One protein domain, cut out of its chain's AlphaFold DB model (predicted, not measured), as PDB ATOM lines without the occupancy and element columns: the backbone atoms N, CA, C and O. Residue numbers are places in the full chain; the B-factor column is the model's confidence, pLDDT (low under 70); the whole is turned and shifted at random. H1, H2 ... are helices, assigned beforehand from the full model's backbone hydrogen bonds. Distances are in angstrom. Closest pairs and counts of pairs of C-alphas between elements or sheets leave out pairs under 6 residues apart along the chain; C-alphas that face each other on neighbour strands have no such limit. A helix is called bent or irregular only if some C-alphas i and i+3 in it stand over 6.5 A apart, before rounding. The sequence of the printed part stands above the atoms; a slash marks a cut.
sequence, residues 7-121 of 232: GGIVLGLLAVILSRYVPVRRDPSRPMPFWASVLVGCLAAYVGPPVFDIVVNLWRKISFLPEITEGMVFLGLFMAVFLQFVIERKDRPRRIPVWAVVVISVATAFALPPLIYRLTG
ATOM      1  N   GLY A   7     231.685 189.724 247.825       55.12
ATOM      2  CA  GLY A   7     232.885 189.104 247.254       55.12
ATOM      3  C   GLY A   7     233.954 190.116 246.823       55.12
ATOM      4  O   GLY A   7     235.140 189.899 247.079       55.12
ATOM      5  N   GLY A   8     233.552 191.259 246.261       63.06
ATOM      6  CA  GLY A   8     234.460 192.357 245.920       63.06
ATOM      7  C   GLY A   8     235.180 192.926 247.146       63.06
ATOM      8  O   GLY A   8     236.385 193.165 247.099       63.06
ATOM      9  N   ILE A   9     234.489 193.061 248.284       70.94
ATOM     10  CA  ILE A   9     235.086 193.573 249.533       70.94
ATOM     11  C   ILE A   9     236.206 192.654 250.035       70.94
ATOM     12  O   ILE A   9     237.292 193.129 250.375       70.94
ATOM     13  N   VAL A  10     235.969 191.339 250.057       70.19
ATOM     14  CA  VAL A  10     236.975 190.348 250.479       70.19
ATOM     15  C   VAL A  10     238.190 190.393 249.558       70.19
ATOM     16  O   VAL A  10     239.328 190.394 250.028       70.19
ATOM     17  N   LEU A  11     237.954 190.490 248.252       70.44
ATOM     18  CA  LEU A  11     239.011 190.550 247.253       70.44
ATOM     19  C   LEU A  11     239.848 191.829 247.374       70.44
ATOM     20  O   LEU A  11     241.077 191.775 247.311       70.44
ATOM     21  N   GLY A  12     239.190 192.960 247.631       75.25
ATOM     22  CA  GLY A  12     239.847 194.229 247.915       75.25
ATOM     23  C   GLY A  12     240.703 194.170 249.174       75.25
ATOM     24  O   GLY A  12     241.882 194.505 249.118       75.25
ATOM     25  N   LEU A  13     240.159 193.679 250.293       79.62
ATOM     26  CA  LEU A  13     240.909 193.510 251.544       79.62
ATOM     27  C   LEU A  13     242.140 192.625 251.353       79.62
ATOM     28  O   LEU A  13     243.233 192.960 251.811       79.62
ATOM     29  N   LEU A  14     241.981 191.519 250.633       77.62
ATOM     30  CA  LEU A  14     243.066 190.592 250.363       77.62
ATOM     31  C   LEU A  14     244.145 191.229 249.469       77.62
ATOM     32  O   LEU A  14     245.334 191.062 249.735       77.62
ATOM     33  N   ALA A  15     243.758 192.046 248.486       78.19
ATOM     34  CA  ALA A  15     244.682 192.830 247.667       78.19
ATOM     35  C   ALA A  15     245.415 193.932 248.464       78.19
ATOM     36  O   ALA A  15     246.601 194.177 248.223       78.19
ATOM     37  N   VAL A  16     244.768 194.559 249.458       80.25
ATOM     38  CA  VAL A  16     245.429 195.496 250.391       80.25
ATOM     39  C   VAL A  16     246.473 194.761 251.227       80.25
ATOM     40  O   VAL A  16     247.616 195.204 251.305       80.25
ATOM     41  N   ILE A  17     246.098 193.630 251.834       80.12
ATOM     42  CA  ILE A  17     246.994 192.833 252.683       80.12
ATOM     43  C   ILE A  17     248.195 192.364 251.862       80.12
ATOM     44  O   ILE A  17     249.337 192.590 252.260       80.12
ATOM     45  N   LEU A  18     247.950 191.783 250.685       74.19
ATOM     46  CA  LEU A  18     249.020 191.346 249.799       74.19
ATOM     47  C   LEU A  18     249.909 192.525 249.405       74.19
ATOM     48  O   LEU A  18     251.097 192.476 249.672       74.19
ATOM     49  N   SER A  19     249.377 193.624 248.876       74.31
ATOM     50  CA  SER A  19     250.221 194.752 248.443       74.31
ATOM     51  C   SER A  19     250.971 195.459 249.583       74.31
ATOM     52  O   SER A  19     251.993 196.101 249.340       74.31
ATOM     53  N   ARG A  20     250.482 195.367 250.828       72.06
ATOM     54  CA  ARG A  20     251.104 195.996 252.000       72.06
ATOM     55  C   ARG A  20     252.222 195.150 252.598       72.06
ATOM     56  O   ARG A  20     253.273 195.692 252.938       72.06
ATOM     57  N   TYR A  21     251.976 193.853 252.761       69.00
ATOM     58  CA  TYR A  21     252.908 192.931 253.413       69.00
ATOM     59  C   TYR A  21     253.828 192.220 252.421       69.00
ATOM     60  O   TYR A  21     254.867 191.698 252.820       69.00
ATOM     61  N   VAL A  22     253.495 192.253 251.130       64.44
ATOM     62  CA  VAL A  22     254.398 191.852 250.057       64.44
ATOM     63  C   VAL A  22     255.205 193.078 249.624       64.44
ATOM     64  O   VAL A  22     254.644 194.011 249.044       64.44
ATOM     65  N   PRO A  23     256.521 193.124 249.893       58.19
ATOM     66  CA  PRO A  23     257.340 194.246 249.468       58.19
ATOM     67  C   PRO A  23     257.369 194.328 247.939       58.19
ATOM     68  O   PRO A  23     257.646 193.346 247.246       58.19
ATOM     69  N   VAL A  24     257.106 195.523 247.409       57.38
ATOM     70  CA  VAL A  24     257.241 195.801 245.977       57.38
ATOM     71  C   VAL A  24     258.713 195.635 245.599       57.38
ATOM     72  O   VAL A  24     259.591 196.127 246.310       57.38
ATOM     73  N   ARG A  25     258.979 194.944 244.480       56.88
ATOM     74  CA  ARG A  25     260.316 194.730 243.894       56.88
ATOM     75  C   ARG A  25     260.967 196.065 243.506       56.88
ATOM     76  O   ARG A  25     260.964 196.460 242.346       56.88
ATOM     77  N   ARG A  26     261.502 196.779 244.491       53.66
ATOM     78  CA  ARG A  26     262.411 197.919 244.346       53.66
ATOM     79  C   ARG A  26     263.651 197.630 245.175       53.66
ATOM     80  O   ARG A  26     263.550 196.930 246.179       53.66
ATOM     81  N   ASP A  27     264.800 198.137 244.747       50.88
ATOM     82  CA  ASP A  27     265.997 198.165 245.584       50.88
ATOM     83  C   ASP A  27     266.147 199.580 246.160       50.88
ATOM     84  O   ASP A  27     266.303 200.522 245.379       50.88
ATOM     85  N   PRO A  28     266.043 199.780 247.488       59.06
ATOM     86  CA  PRO A  28     265.740 198.800 248.539       59.06
ATOM     87  C   PRO A  28     264.254 198.408 248.594       59.06
ATOM     88  O   PRO A  28     263.371 199.195 248.234       59.06
ATOM     89  N   SER A  29     263.970 197.202 249.101       59.03
ATOM     90  CA  SER A  29     262.606 196.677 249.215       59.03
ATOM     91  C   SER A  29     261.804 197.521 250.196       59.03
ATOM     92  O   SER A  29     262.022 197.459 251.408       59.03
ATOM     93  N   ARG A  30     260.876 198.325 249.679       63.47
ATOM     94  CA  ARG A  30     259.964 199.119 250.500       63.47
ATOM     95  C   ARG A  30     258.546 198.578 250.344       63.47
ATOM     96  O   ARG A  30     258.120 198.337 249.211       63.47
ATOM     97  N   PRO A  31     257.810 198.385 251.452       65.50
ATOM     98  CA  PRO A  31     256.390 198.088 251.364       65.50
ATOM     99  C   PRO A  31     255.692 199.224 250.617       65.50
ATOM    100  O   PRO A  31     256.095 200.391 250.707       65.50
ATOM    101  N   MET A  32     254.649 198.882 249.864       68.88
ATOM    102  CA  MET A  32     253.858 199.880 249.155       68.88
ATOM    103  C   MET A  32     253.272 200.871 250.180       68.88
ATOM    104  O   MET A  32     252.891 200.460 251.289       68.88
ATOM    105  N   PRO A  33     253.249 202.187 249.887       82.12
ATOM    106  CA  PRO A  33     252.650 203.154 250.796       82.12
ATOM    107  C   PRO A  33     251.185 202.786 251.037       82.12
ATOM    108  O   PRO A  33     250.500 202.342 250.120       82.12
ATOM    109  N   PHE A  34     250.715 202.976 252.272       79.88
ATOM    110  CA  PHE A  34     249.389 202.530 252.713       79.88
ATOM    111  C   PHE A  34     248.274 202.957 251.748       79.88
ATOM    112  O   PHE A  34     247.459 202.136 251.345       79.88
ATOM    113  N   TRP A  35     248.309 204.208 251.286       83.44
ATOM    114  CA  TRP A  35     247.343 204.739 250.325       83.44
ATOM    115  C   TRP A  35     247.365 204.036 248.968       83.44
ATOM    116  O   TRP A  35     246.307 203.795 248.397       83.44
ATOM    117  N   ALA A  36     248.541 203.652 248.468       80.75
ATOM    118  CA  ALA A  36     248.630 202.875 247.237       80.75
ATOM    119  C   ALA A  36     248.051 201.468 247.429       80.75
ATOM    120  O   ALA A  36     247.343 200.986 246.551       80.75
ATOM    121  N   SER A  37     248.279 200.838 248.586       80.56
ATOM    122  CA  SER A  37     247.668 199.546 248.915       80.56
ATOM    123  C   SER A  37     246.143 199.636 248.989       80.56
ATOM    124  O   SER A  37     245.464 198.794 248.411       80.56
ATOM    125  N   VAL A  38     245.601 200.676 249.635       82.69
ATOM    126  CA  VAL A  38     244.150 200.942 249.686       82.69
ATOM    127  C   VAL A  38     243.579 201.127 248.280       82.69
ATOM    128  O   VAL A  38     242.561 200.525 247.957       82.69
ATOM    129  N   LEU A  39     244.258 201.888 247.418       85.06
ATOM    130  CA  LEU A  39     243.813 202.143 246.045       85.06
ATOM    131  C   LEU A  39     243.817 200.861 245.197       85.06
ATOM    132  O   LEU A  39     242.855 200.599 244.478       85.06
ATOM    133  N   VAL A  40     244.843 200.016 245.344       81.88
ATOM    134  CA  VAL A  40     244.887 198.671 244.742       81.88
ATOM    135  C   VAL A  40     243.740 197.800 245.259       81.88
ATOM    136  O   VAL A  40     243.110 197.100 244.474       81.88
ATOM    137  N   GLY A  41     243.428 197.880 246.554       78.94
ATOM    138  CA  GLY A  41     242.277 197.213 247.157       78.94
ATOM    139  C   GLY A  41     240.948 197.635 246.542       78.94
ATOM    140  O   GLY A  41     240.165 196.785 246.127       78.94
ATOM    141  N   CYS A  42     240.705 198.941 246.429       80.81
ATOM    142  CA  CYS A  42     239.497 199.480 245.804       80.81
ATOM    143  C   CYS A  42     239.388 199.072 244.329       80.81
ATOM    144  O   CYS A  42     238.318 198.665 243.884       80.81
ATOM    145  N   LEU A  43     240.498 199.129 243.584       80.94
ATOM    146  CA  LEU A  43     240.539 198.702 242.187       80.94
ATOM    147  C   LEU A  43     240.214 197.209 242.060       80.94
ATOM    148  O   LEU A  43     239.396 196.827 241.230       80.94
ATOM    149  N   ALA A  44     240.818 196.367 242.897       76.62
ATOM    150  CA  ALA A  44     240.596 194.927 242.879       76.62
ATOM    151  C   ALA A  44     239.157 194.569 243.287       76.62
ATOM    152  O   ALA A  44     238.543 193.717 242.653       76.62
ATOM    153  N   ALA A  45     238.583 195.263 244.273       72.81
ATOM    154  CA  ALA A  45     237.188 195.081 244.673       72.81
ATOM    155  C   ALA A  45     236.195 195.419 243.556       72.81
ATOM    156  O   ALA A  45     235.149 194.784 243.449       72.81
ATOM    157  N   TYR A  46     236.529 196.411 242.729       76.38
ATOM    158  CA  TYR A  46     235.673 196.875 241.643       76.38
ATOM    159  C   TYR A  46     235.832 196.042 240.364       76.38
ATOM    160  O   TYR A  46     234.849 195.685 239.723       76.38
ATOM    161  N   VAL A  47     237.073 195.719 239.992       76.69
ATOM    162  CA  VAL A  47     237.403 195.024 238.737       76.69
ATOM    163  C   VAL A  47     237.370 193.501 238.893       76.69
ATOM    164  O   VAL A  47     237.124 192.793 237.924       76.69
ATOM    165  N   GLY A  48     237.594 192.977 240.099       70.00
ATOM    166  CA  GLY A  48     237.659 191.538 240.363       70.00
ATOM    167  C   GLY A  48     236.389 190.778 239.970       70.00
ATOM    168  O   GLY A  48     236.486 189.883 239.130       70.00
ATOM    169  N   PRO A  49     235.209 191.140 240.511       69.00
ATOM    170  CA  PRO A  49     233.954 190.455 240.199       69.00
ATOM    171  C   PRO A  49     233.637 190.356 238.692       69.00
ATOM    172  O   PRO A  49     233.507 189.234 238.204       69.00
ATOM    173  N   PRO A  50     233.632 191.450 237.896       68.94
ATOM    174  CA  PRO A  50     233.309 191.341 236.471       68.94
ATOM    175  C   PRO A  50     234.348 190.532 235.683       68.94
ATOM    176  O   PRO A  50     234.011 189.877 234.697       68.94
ATOM    177  N   VAL A  51     235.618 190.537 236.101       72.25
ATOM    178  CA  VAL A  51     236.647 189.691 235.478       72.25
ATOM    179  C   VAL A  51     236.379 188.212 235.754       72.25
ATOM    180  O   VAL A  51     236.550 187.388 234.854       72.25
ATOM    181  N   PHE A  52     235.935 187.856 236.959       71.50
ATOM    182  CA  PHE A  52     235.576 186.476 237.281       71.50
ATOM    183  C   PHE A  52     234.369 185.994 236.488       71.50
ATOM    184  O   PHE A  52     234.438 184.898 235.930       71.50
ATOM    185  N   ASP A  53     233.345 186.828 236.329       69.00
ATOM    186  CA  ASP A  53     232.181 186.508 235.499       69.00
ATOM    187  C   ASP A  53     232.582 186.206 234.056       69.00
ATOM    188  O   ASP A  53     232.139 185.221 233.462       69.00
ATOM    189  N   ILE A  54     233.474 187.020 233.485       74.25
ATOM    190  CA  ILE A  54     233.995 186.810 232.130       74.25
ATOM    191  C   ILE A  54     234.715 185.460 232.033       74.25
ATOM    192  O   ILE A  54     234.464 184.704 231.092       74.25
ATOM    193  N   VAL A  55     235.576 185.132 233.001       74.25
ATOM    194  CA  VAL A  55     236.335 183.870 233.021       74.25
ATOM    195  C   VAL A  55     235.407 182.663 233.161       74.25
ATOM    196  O   VAL A  55     235.545 181.702 232.403       74.25
ATOM    197  N   VAL A  56     234.435 182.715 234.074       70.81
ATOM    198  CA  VAL A  56     233.445 181.647 234.265       70.81
ATOM    199  C   VAL A  56     232.607 181.459 232.999       70.81
ATOM    200  O   VAL A  56     232.419 180.330 232.545       70.81
ATOM    201  N   ASN A  57     232.157 182.548 232.374       71.12
ATOM    202  CA  ASN A  57     231.371 182.491 231.142       71.12
ATOM    203  C   ASN A  57     232.174 181.945 229.954       71.12
ATOM    204  O   ASN A  57     231.641 181.168 229.163       71.12
ATOM    205  N   LEU A  58     233.452 182.311 229.825       82.25
ATOM    206  CA  LEU A  58     234.357 181.744 228.818       82.25
ATOM    207  C   LEU A  58     234.568 180.246 229.032       82.25
ATOM    208  O   LEU A  58     234.516 179.482 228.071       82.25
ATOM    209  N   TRP A  59     234.754 179.822 230.281       79.69
ATOM    210  CA  TRP A  59     234.929 178.415 230.622       79.69
ATOM    211  C   TRP A  59     233.690 177.582 230.281       79.69
ATOM    212  O   TRP A  59     233.803 176.523 229.669       79.69
ATOM    213  N   ARG A  60     232.494 178.097 230.591       74.94
ATOM    214  CA  ARG A  60     231.213 177.434 230.290       74.94
ATOM    215  C   ARG A  60     230.942 177.248 228.796       74.94
ATOM    216  O   ARG A  60     230.143 176.393 228.435       74.94
ATOM    217  N   LYS A  61     231.600 178.010 227.916       82.06
ATOM    218  CA  LYS A  61     231.492 177.809 226.460       82.06
ATOM    219  C   LYS A  61     232.194 176.535 225.981       82.06
ATOM    220  O   LYS A  61     231.975 176.120 224.846       82.06
ATOM    221  N   ILE A  62     233.028 175.917 226.816       85.50
ATOM    222  CA  ILE A  62     233.777 174.709 226.484       85.50
ATOM    223  C   ILE A  62     233.015 173.498 227.033       85.50
ATOM    224  O   ILE A  62     233.093 173.174 228.214       85.50
ATOM    225  N   SER A  63     232.277 172.814 226.160       71.12
ATOM    226  CA  SER A  63     231.293 171.779 226.523       71.12
ATOM    227  C   SER A  63     231.852 170.529 227.214       71.12
ATOM    228  O   SER A  63     231.086 169.782 227.815       71.12
ATOM    229  N   PHE A  64     233.161 170.277 227.140       80.81
ATOM    230  CA  PHE A  64     233.801 169.114 227.767       80.81
ATOM    231  C   PHE A  64     234.429 169.413 229.138       80.81
ATOM    232  O   PHE A  64     234.928 168.494 229.787       80.81
ATOM    233  N   LEU A  65     234.455 170.678 229.573       77.38
ATOM    234  CA  LEU A  65     235.049 171.061 230.854       77.38
ATOM    235  C   LEU A  65     234.013 171.015 231.990       77.38
ATOM    236  O   LEU A  65     232.840 171.314 231.769       77.38
ATOM    237  N   PRO A  66     234.431 170.665 233.220       72.38
ATOM    238  CA  PRO A  66     233.541 170.662 234.376       72.38
ATOM    239  C   PRO A  66     233.069 172.080 234.712       72.38
ATOM    240  O   PRO A  66     233.795 173.050 234.496       72.38
ATOM    241  N   GLU A  67     231.874 172.203 235.290       68.06
ATOM    242  CA  GLU A  67     231.380 173.485 235.795       68.06
ATOM    243  C   GLU A  67     232.309 174.039 236.883       68.06
ATOM    244  O   GLU A  67     232.699 173.327 237.811       68.06
ATOM    245  N   ILE A  68     232.638 175.327 236.775       67.19
ATOM    246  CA  ILE A  68     233.437 176.057 237.761       67.19
ATOM    247  C   ILE A  68     232.622 177.191 238.380       67.19
ATOM    248  O   ILE A  68     231.751 177.780 237.733       67.19
ATOM    249  N   THR A  69     232.929 177.504 239.636       65.25
ATOM    250  CA  THR A  69     232.358 178.640 240.368       65.25
ATOM    251  C   THR A  69     233.353 179.798 240.433       65.25
ATOM    252  O   THR A  69     234.563 179.596 240.311       65.25
ATOM    253  N   GLU A  70     232.870 181.014 240.692       62.22
ATOM    254  CA  GLU A  70     233.733 182.182 240.936       62.22
ATOM    255  C   GLU A  70     234.735 181.933 242.075       62.22
ATOM    256  O   GLU A  70     235.899 182.316 241.982       62.22
ATOM    257  N   GLY A  71     234.322 181.211 243.125       65.75
ATOM    258  CA  GLY A  71     235.200 180.832 244.234       65.75
ATOM    259  C   GLY A  71     236.361 179.927 243.808       65.75
ATOM    260  O   GLY A  71     237.477 180.093 244.299       65.75
ATOM    261  N   MET A  72     236.140 179.009 242.860       67.50
ATOM    262  CA  MET A  72     237.208 178.176 242.290       67.50
ATOM    263  C   MET A  72     238.192 179.014 241.470       67.50
ATOM    264  O   MET A  72     239.404 178.825 241.586       67.50
ATOM    265  N   VAL A  73     237.687 179.975 240.687       71.50
ATOM    266  CA  VAL A  73     238.523 180.915 239.924       71.50
ATOM    267  C   VAL A  73     239.371 181.765 240.869       71.50
ATOM    268  O   VAL A  73     240.584 181.874 240.679       71.50
ATOM    269  N   PHE A  74     238.762 182.302 241.928       72.62
ATOM    270  CA  PHE A  74     239.457 183.071 242.954       72.62
ATOM    271  C   PHE A  74     240.550 182.250 243.646       72.62
ATOM    272  O   PHE A  74     241.687 182.708 243.736       72.62
ATOM    273  N   LEU A  75     240.240 181.031 244.098       72.56
ATOM    274  CA  LEU A  75     241.209 180.147 244.756       72.56
ATOM    275  C   LEU A  75     242.373 179.787 243.834       72.56
ATOM    276  O   LEU A  75     243.528 179.847 244.256       72.56
ATOM    277  N   GLY A  76     242.088 179.452 242.573       78.44
ATOM    278  CA  GLY A  76     243.121 179.176 241.580       78.44
ATOM    279  C   GLY A  76     244.034 180.383 241.368       78.44
ATOM    280  O   GLY A  76     245.255 180.259 241.435       78.44
ATOM    281  N   LEU A  77     243.458 181.572 241.190       77.25
ATOM    282  CA  LEU A  77     244.225 182.800 240.981       77.25
ATOM    283  C   LEU A  77     245.041 183.192 242.221       77.25
ATOM    284  O   LEU A  77     246.211 183.556 242.102       77.25
ATOM    285  N   PHE A  78     244.464 183.051 243.414       77.19
ATOM    286  CA  PHE A  78     245.161 183.268 244.678       77.19
ATOM    287  C   PHE A  78     246.362 182.331 244.826       77.19
ATOM    288  O   PHE A  78     247.463 182.783 245.140       77.19
ATOM    289  N   MET A  79     246.182 181.040 244.539       80.81
ATOM    290  CA  MET A  79     247.261 180.055 244.597       80.81
ATOM    291  C   MET A  79     248.350 180.323 243.562       80.81
ATOM    292  O   MET A  79     249.530 180.198 243.891       80.81
ATOM    293  N   ALA A  80     247.986 180.756 242.353       79.31
ATOM    294  CA  ALA A  80     248.949 181.144 241.329       79.31
ATOM    295  C   ALA A  80     249.827 182.305 241.812       79.31
ATOM    296  O   ALA A  80     251.055 182.224 241.748       79.31
ATOM    297  N   VAL A  81     249.207 183.358 242.358       76.62
ATOM    298  CA  VAL A  81     249.912 184.526 242.908       76.62
ATOM    299  C   VAL A  81     250.793 184.129 244.094       76.62
ATOM    300  O   VAL A  81     251.958 184.523 244.155       76.62
ATOM    301  N   PHE A  82     250.268 183.314 245.010       78.75
ATOM    302  CA  PHE A  82     250.998 182.843 246.184       78.75
ATOM    303  C   PHE A  82     252.228 182.010 245.805       78.75
ATOM    304  O   PHE A  82     253.329 182.276 246.286       78.75
ATOM    305  N   LEU A  83     252.075 181.033 244.907       75.75
ATOM    306  CA  LEU A  83     253.175 180.188 244.438       75.75
ATOM    307  C   LEU A  83     254.233 181.010 243.708       75.75
ATOM    308  O   LEU A  83     255.420 180.892 244.015       75.75
ATOM    309  N   GLN A  84     253.813 181.887 242.793       73.38
ATOM    310  CA  GLN A  84     254.733 182.765 242.073       73.38
ATOM    311  C   GLN A  84     255.553 183.627 243.043       73.38
ATOM    312  O   GLN A  84     256.753 183.812 242.845       73.38
ATOM    313  N   PHE A  85     254.927 184.094 244.126       70.25
ATOM    314  CA  PHE A  85     255.589 184.878 245.161       70.25
ATOM    315  C   PHE A  85     256.576 184.062 246.011       70.25
ATOM    316  O   PHE A  85     257.713 184.486 246.207       70.25
ATOM    317  N   VAL A  86     256.175 182.885 246.500       70.12
ATOM    318  CA  VAL A  86     257.027 182.041 247.359       70.12
ATOM    319  C   VAL A  86     258.251 181.516 246.600       70.12
ATOM    320  O   VAL A  86     259.331 181.375 247.184       70.12
ATOM    321  N   ILE A  87     258.092 181.228 245.307       68.50
ATOM    322  CA  ILE A  87     259.116 180.578 244.483       68.50
ATOM    323  C   ILE A  87     260.103 181.594 243.884       68.50
ATOM    324  O   ILE A  87     261.292 181.288 243.769       68.50
ATOM    325  N   GLU A  88     259.666 182.809 243.536       61.91
ATOM    326  CA  GLU A  88     260.552 183.856 243.006       61.91
ATOM    327  C   GLU A  88     261.245 184.643 244.137       61.91
ATOM    328  O   GLU A  88     260.893 185.785 244.436       61.91
ATOM    329  N   ARG A  89     262.269 184.042 244.764       57.91
ATOM    330  CA  ARG A  89     263.210 184.765 245.647       57.91
ATOM    331  C   ARG A  89     264.325 185.441 244.837       57.91
ATOM    332  O   ARG A  89     264.813 184.863 243.871       57.91
ATOM    333  N   LYS A  90     264.740 186.632 245.298       48.06
ATOM    334  CA  LYS A  90     265.609 187.632 244.632       48.06
ATOM    335  C   LYS A  90     266.907 187.088 244.003       48.06
ATOM    336  O   LYS A  90     267.362 187.673 243.034       48.06
ATOM    337  N   ASP A  91     267.433 185.948 244.453       54.91
ATOM    338  CA  ASP A  91     268.781 185.492 244.070       54.91
ATOM    339  C   ASP A  91     268.856 184.036 243.581       54.91
ATOM    340  O   ASP A  91     269.909 183.401 243.654       54.91
ATOM    341  N   ARG A  92     267.747 183.442 243.113       55.66
ATOM    342  CA  ARG A  92     267.775 182.080 242.547       55.66
ATOM    343  C   ARG A  92     267.033 181.988 241.214       55.66
ATOM    344  O   ARG A  92     265.961 182.574 241.082       55.66
ATOM    345  N   PRO A  93     267.562 181.220 240.240       58.09
ATOM    346  CA  PRO A  93     266.866 180.978 238.985       58.09
ATOM    347  C   PRO A  93     265.496 180.357 239.260       58.09
ATOM    348  O   PRO A  93     265.338 179.559 240.190       58.09
ATOM    349  N   ARG A  94     264.511 180.752 238.448       59.28
ATOM    350  CA  ARG A  94     263.113 180.318 238.518       59.28
ATOM    351  C   ARG A  94     263.065 178.786 238.547       59.28
ATOM    352  O   ARG A  94     263.297 178.138 237.533       59.28
ATOM    353  N   ARG A  95     262.825 178.199 239.724       63.44
ATOM    354  CA  ARG A  95     262.891 176.735 239.900       63.44
ATOM    355  C   ARG A  95     261.687 176.013 239.307       63.44
ATOM    356  O   ARG A  95     261.781 174.825 239.033       63.44
ATOM    357  N   ILE A  96     260.567 176.716 239.143       69.44
ATOM    358  CA  ILE A  96     259.304 176.132 238.696       69.44
ATOM    359  C   ILE A  96     258.837 176.888 237.446       69.44
ATOM    360  O   ILE A  96     258.739 178.118 237.477       69.44
ATOM    361  N   PRO A  97     258.583 176.181 236.334       79.38
ATOM    362  CA  PRO A  97     258.087 176.797 235.114       79.38
ATOM    363  C   PRO A  97     256.636 177.269 235.290       79.38
ATOM    364  O   PRO A  97     255.866 176.683 236.048       79.38
ATOM    365  N   VAL A  98     256.241 178.315 234.556       77.94
ATOM    366  CA  VAL A  98     254.907 178.944 234.674       77.94
ATOM    367  C   VAL A  98     253.772 177.933 234.486       77.94
ATOM    368  O   VAL A  98     252.779 177.985 235.205       77.94
ATOM    369  N   TRP A  99     253.932 176.962 233.582       79.50
ATOM    370  CA  TRP A  99     252.925 175.921 233.363       79.50
ATOM    371  C   TRP A  99     252.675 175.072 234.617       79.50
ATOM    372  O   TRP A  99     251.536 174.709 234.885       79.50
ATOM    373  N   ALA A 100     253.703 174.806 235.427       82.19
ATOM    374  CA  ALA A 100     253.549 174.042 236.660       82.19
ATOM    375  C   ALA A 100     252.788 174.853 237.720       82.19
ATOM    376  O   ALA A 100     251.957 174.294 238.430       82.19
ATOM    377  N   VAL A 101     252.989 176.177 237.772       82.31
ATOM    378  CA  VAL A 101     252.176 177.072 238.616       82.31
ATOM    379  C   VAL A 101     250.707 177.010 238.199       82.31
ATOM    380  O   VAL A 101     249.841 176.857 239.059       82.31
ATOM    381  N   VAL A 102     250.420 177.059 236.895       81.56
ATOM    382  CA  VAL A 102     249.049 176.949 236.369       81.56
ATOM    383  C   VAL A 102     248.426 175.601 236.741       81.56
ATOM    384  O   VAL A 102     247.324 175.578 237.285       81.56
ATOM    385  N   VAL A 103     249.138 174.489 236.537       85.38
ATOM    386  CA  VAL A 103     248.641 173.140 236.869       85.38
ATOM    387  C   VAL A 103     248.340 172.999 238.360       85.38
ATOM    388  O   VAL A 103     247.264 172.524 238.713       85.38
ATOM    389  N   ILE A 104     249.236 173.450 239.246       83.94
ATOM    390  CA  ILE A 104     249.010 173.388 240.699       83.94
ATOM    391  C   ILE A 104     247.814 174.259 241.095       83.94
ATOM    392  O   ILE A 104     247.005 173.859 241.930       83.94
ATOM    393  N   SER A 105     247.671 175.430 240.480       80.75
ATOM    394  CA  SER A 105     246.573 176.358 240.764       80.75
ATOM    395  C   SER A 105     245.217 175.770 240.377       80.75
ATOM    396  O   SER A 105     244.288 175.790 241.180       80.75
ATOM    397  N   VAL A 106     245.128 175.173 239.183       82.88
ATOM    398  CA  VAL A 106     243.928 174.463 238.719       82.88
ATOM    399  C   VAL A 106     243.640 173.260 239.616       82.88
ATOM    400  O   VAL A 106     242.525 173.121 240.107       82.88
ATOM    401  N   ALA A 107     244.642 172.425 239.909       85.62
ATOM    402  CA  ALA A 107     244.470 171.277 240.796       85.62
ATOM    403  C   ALA A 107     243.959 171.697 242.184       85.62
ATOM    404  O   ALA A 107     243.052 171.068 242.726       85.62
ATOM    405  N   THR A 108     244.484 172.793 242.736       82.38
ATOM    406  CA  THR A 108     244.052 173.316 244.038       82.38
ATOM    407  C   THR A 108     242.623 173.849 243.981       82.38
ATOM    408  O   THR A 108     241.846 173.574 244.891       82.38
ATOM    409  N   ALA A 109     242.233 174.538 242.905       78.38
ATOM    410  CA  ALA A 109     240.868 175.028 242.724       78.38
ATOM    411  C   ALA A 109     239.818 173.900 242.765       78.38
ATOM    412  O   ALA A 109     238.732 174.104 243.299       78.38
ATOM    413  N   PHE A 110     240.155 172.704 242.269       78.88
ATOM    414  CA  PHE A 110     239.257 171.543 242.295       78.88
ATOM    415  C   PHE A 110     239.395 170.674 243.553       78.88
ATOM    416  O   PHE A 110     238.397 170.153 244.045       78.88
ATOM    417  N   ALA A 111     240.605 170.502 244.089       80.62
ATOM    418  CA  ALA A 111     240.859 169.596 245.211       80.62
ATOM    419  C   ALA A 111     240.624 170.238 246.586       80.62
ATOM    420  O   ALA A 111     240.246 169.547 247.534       80.62
ATOM    421  N   LEU A 112     240.833 171.551 246.716       72.75
ATOM    422  CA  LEU A 112     240.755 172.240 248.002       72.75
ATOM    423  C   LEU A 112     239.314 172.380 248.527       72.75
ATOM    424  O   LEU A 112     239.108 172.077 249.701       72.75
ATOM    425  N   PRO A 113     238.300 172.752 247.719       63.72
ATOM    426  CA  PRO A 113     236.918 172.823 248.198       63.72
ATOM    427  C   PRO A 113     236.385 171.515 248.823       63.72
ATOM    428  O   PRO A 113     235.888 171.567 249.951       63.72
ATOM    429  N   PRO A 114     236.516 170.325 248.191       62.94
ATOM    430  CA  PRO A 114     236.047 169.079 248.800       62.94
ATOM    431  C   PRO A 114     236.892 168.659 250.011       62.94
ATOM    432  O   PRO A 114     236.364 168.035 250.931       62.94
ATOM    433  N   LEU A 115     238.183 169.009 250.050       65.50
ATOM    434  CA  LEU A 115     239.037 168.760 251.211       65.50
ATOM    435  C   LEU A 115     238.594 169.600 252.417       65.50
ATOM    436  O   LEU A 115     238.394 169.056 253.500       65.50
ATOM    437  N   ILE A 116     238.387 170.908 252.223       58.31
ATOM    438  CA  ILE A 116     237.884 171.809 253.268       58.31
ATOM    439  C   ILE A 116     236.505 171.343 253.735       58.31
ATOM    440  O   ILE A 116     236.266 171.316 254.942       58.31
ATOM    441  N   TYR A 117     235.624 170.907 252.827       55.12
ATOM    442  CA  TYR A 117     234.330 170.334 253.204       55.12
ATOM    443  C   TYR A 117     234.479 169.146 254.150       55.12
ATOM    444  O   TYR A 117     233.899 169.154 255.233       55.12
ATOM    445  N   ARG A 118     235.284 168.146 253.768       54.81
ATOM    446  CA  ARG A 118     235.493 166.943 254.583       54.81
ATOM    447  C   ARG A 118     236.075 167.265 255.956       54.81
ATOM    448  O   ARG A 118     235.728 166.600 256.922       54.81
ATOM    449  N   LEU A 119     236.959 168.260 256.034       52.62
ATOM    450  CA  LEU A 119     237.661 168.608 257.270       52.62
ATOM    451  C   LEU A 119     236.855 169.513 258.202       52.62
ATOM    452  O   LEU A 119     236.999 169.417 259.414       52.62
ATOM    453  N   THR A 120     236.042 170.416 257.658       49.06
ATOM    454  CA  THR A 120     235.379 171.463 258.454       49.06
ATOM    455  C   THR A 120     233.868 171.296 258.531       49.06
ATOM    456  O   THR A 120     233.225 171.982 259.318       49.06
ATOM    457  N   GLY A 121     233.273 170.465 257.668       41.84
ATOM    458  CA  GLY A 121     231.821 170.364 257.500       41.84
ATOM    459  C   GLY A 121     231.147 171.682 257.090       41.84
ATOM    460  O   GLY A 121     229.925 171.749 257.045       41.84
TER     461      GLY A 121
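What this domain is: This is residues 7 to 121 of the 232 residues of an uncharacterized protein of Sulfitobacter pseudonitzschiae (UniProt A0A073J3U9). Two pairs of helices make this model: H1 and the first arm of bent H2 form a hairpin, and H3 and H4 cross, with the second arm of H2 reaching from one pair to the start of H3. The last turns of H4, residues 114 to 120, stick out with Gly 121. The printed part has 115 residues with four named helices, H1 to H4, and no named strand; it is all helix. It is only just compact, close to loose, with a radius of gyration of the C-alphas of 16.1 A, and spans 48 by 34 by 32 A.

How they stand to each other: H1, residues 7 to 21, touches H2a, residues 34 to 46, in a helical hairpin, opposite ways at a shallow tilt of 28 degrees; the closest C-alphas, of Gly 12 and Gly 41, are 3.9 A apart. By its hydrogen bonds H2, residues 34 to 60, was assigned as one helix, but it is bent: C-alphas 46 and 49 are 6.8 A apart, and H2b, residues 49 to 60, stands at 43 degrees to H2a. H2b touches H3, residues 70 to 87, about perpendicular at 76 degrees, through residues 52 to 56 and 70 to 74 alone; the closest C-alphas, of Phe 52 and Glu 70, are 5.9 A apart. H1 and H3 are near each other, with 8 pairs of C-alphas within 10 A. H3 touches H4, residues 98 to 120, opposite ways at a steep tilt of 57 degrees, closest at the C-alphas of Gly 76 and Ser 105, 4.5 A. H1 and H4 are apart. Every O i to N i+4 pair is within hydrogen-bond range in H1, H2a, H2b and H3, and 17 of 19 in H4.

Where its parts are: H1 begins at C-alpha 7 (232.885, 189.104, 247.254) and is 21.3 A long. H3 is 25.7 A long. H4, 31.7 A, has a kink of 39 degrees near residue 111 and ends at C-alpha 120 (235.379, 171.463, 258.454).

The domain as a whole: The C-alphas of Pro 28 and Ser 63, the two farthest apart, are 49.0 A apart. The printed part has no cut; the link from H1 to H2 is long, 12 residues. Mean pLDDT of the printed part is 71.4, with 42 residues under 70, among them 21 to 32, 87 to 96 and 113 to 121.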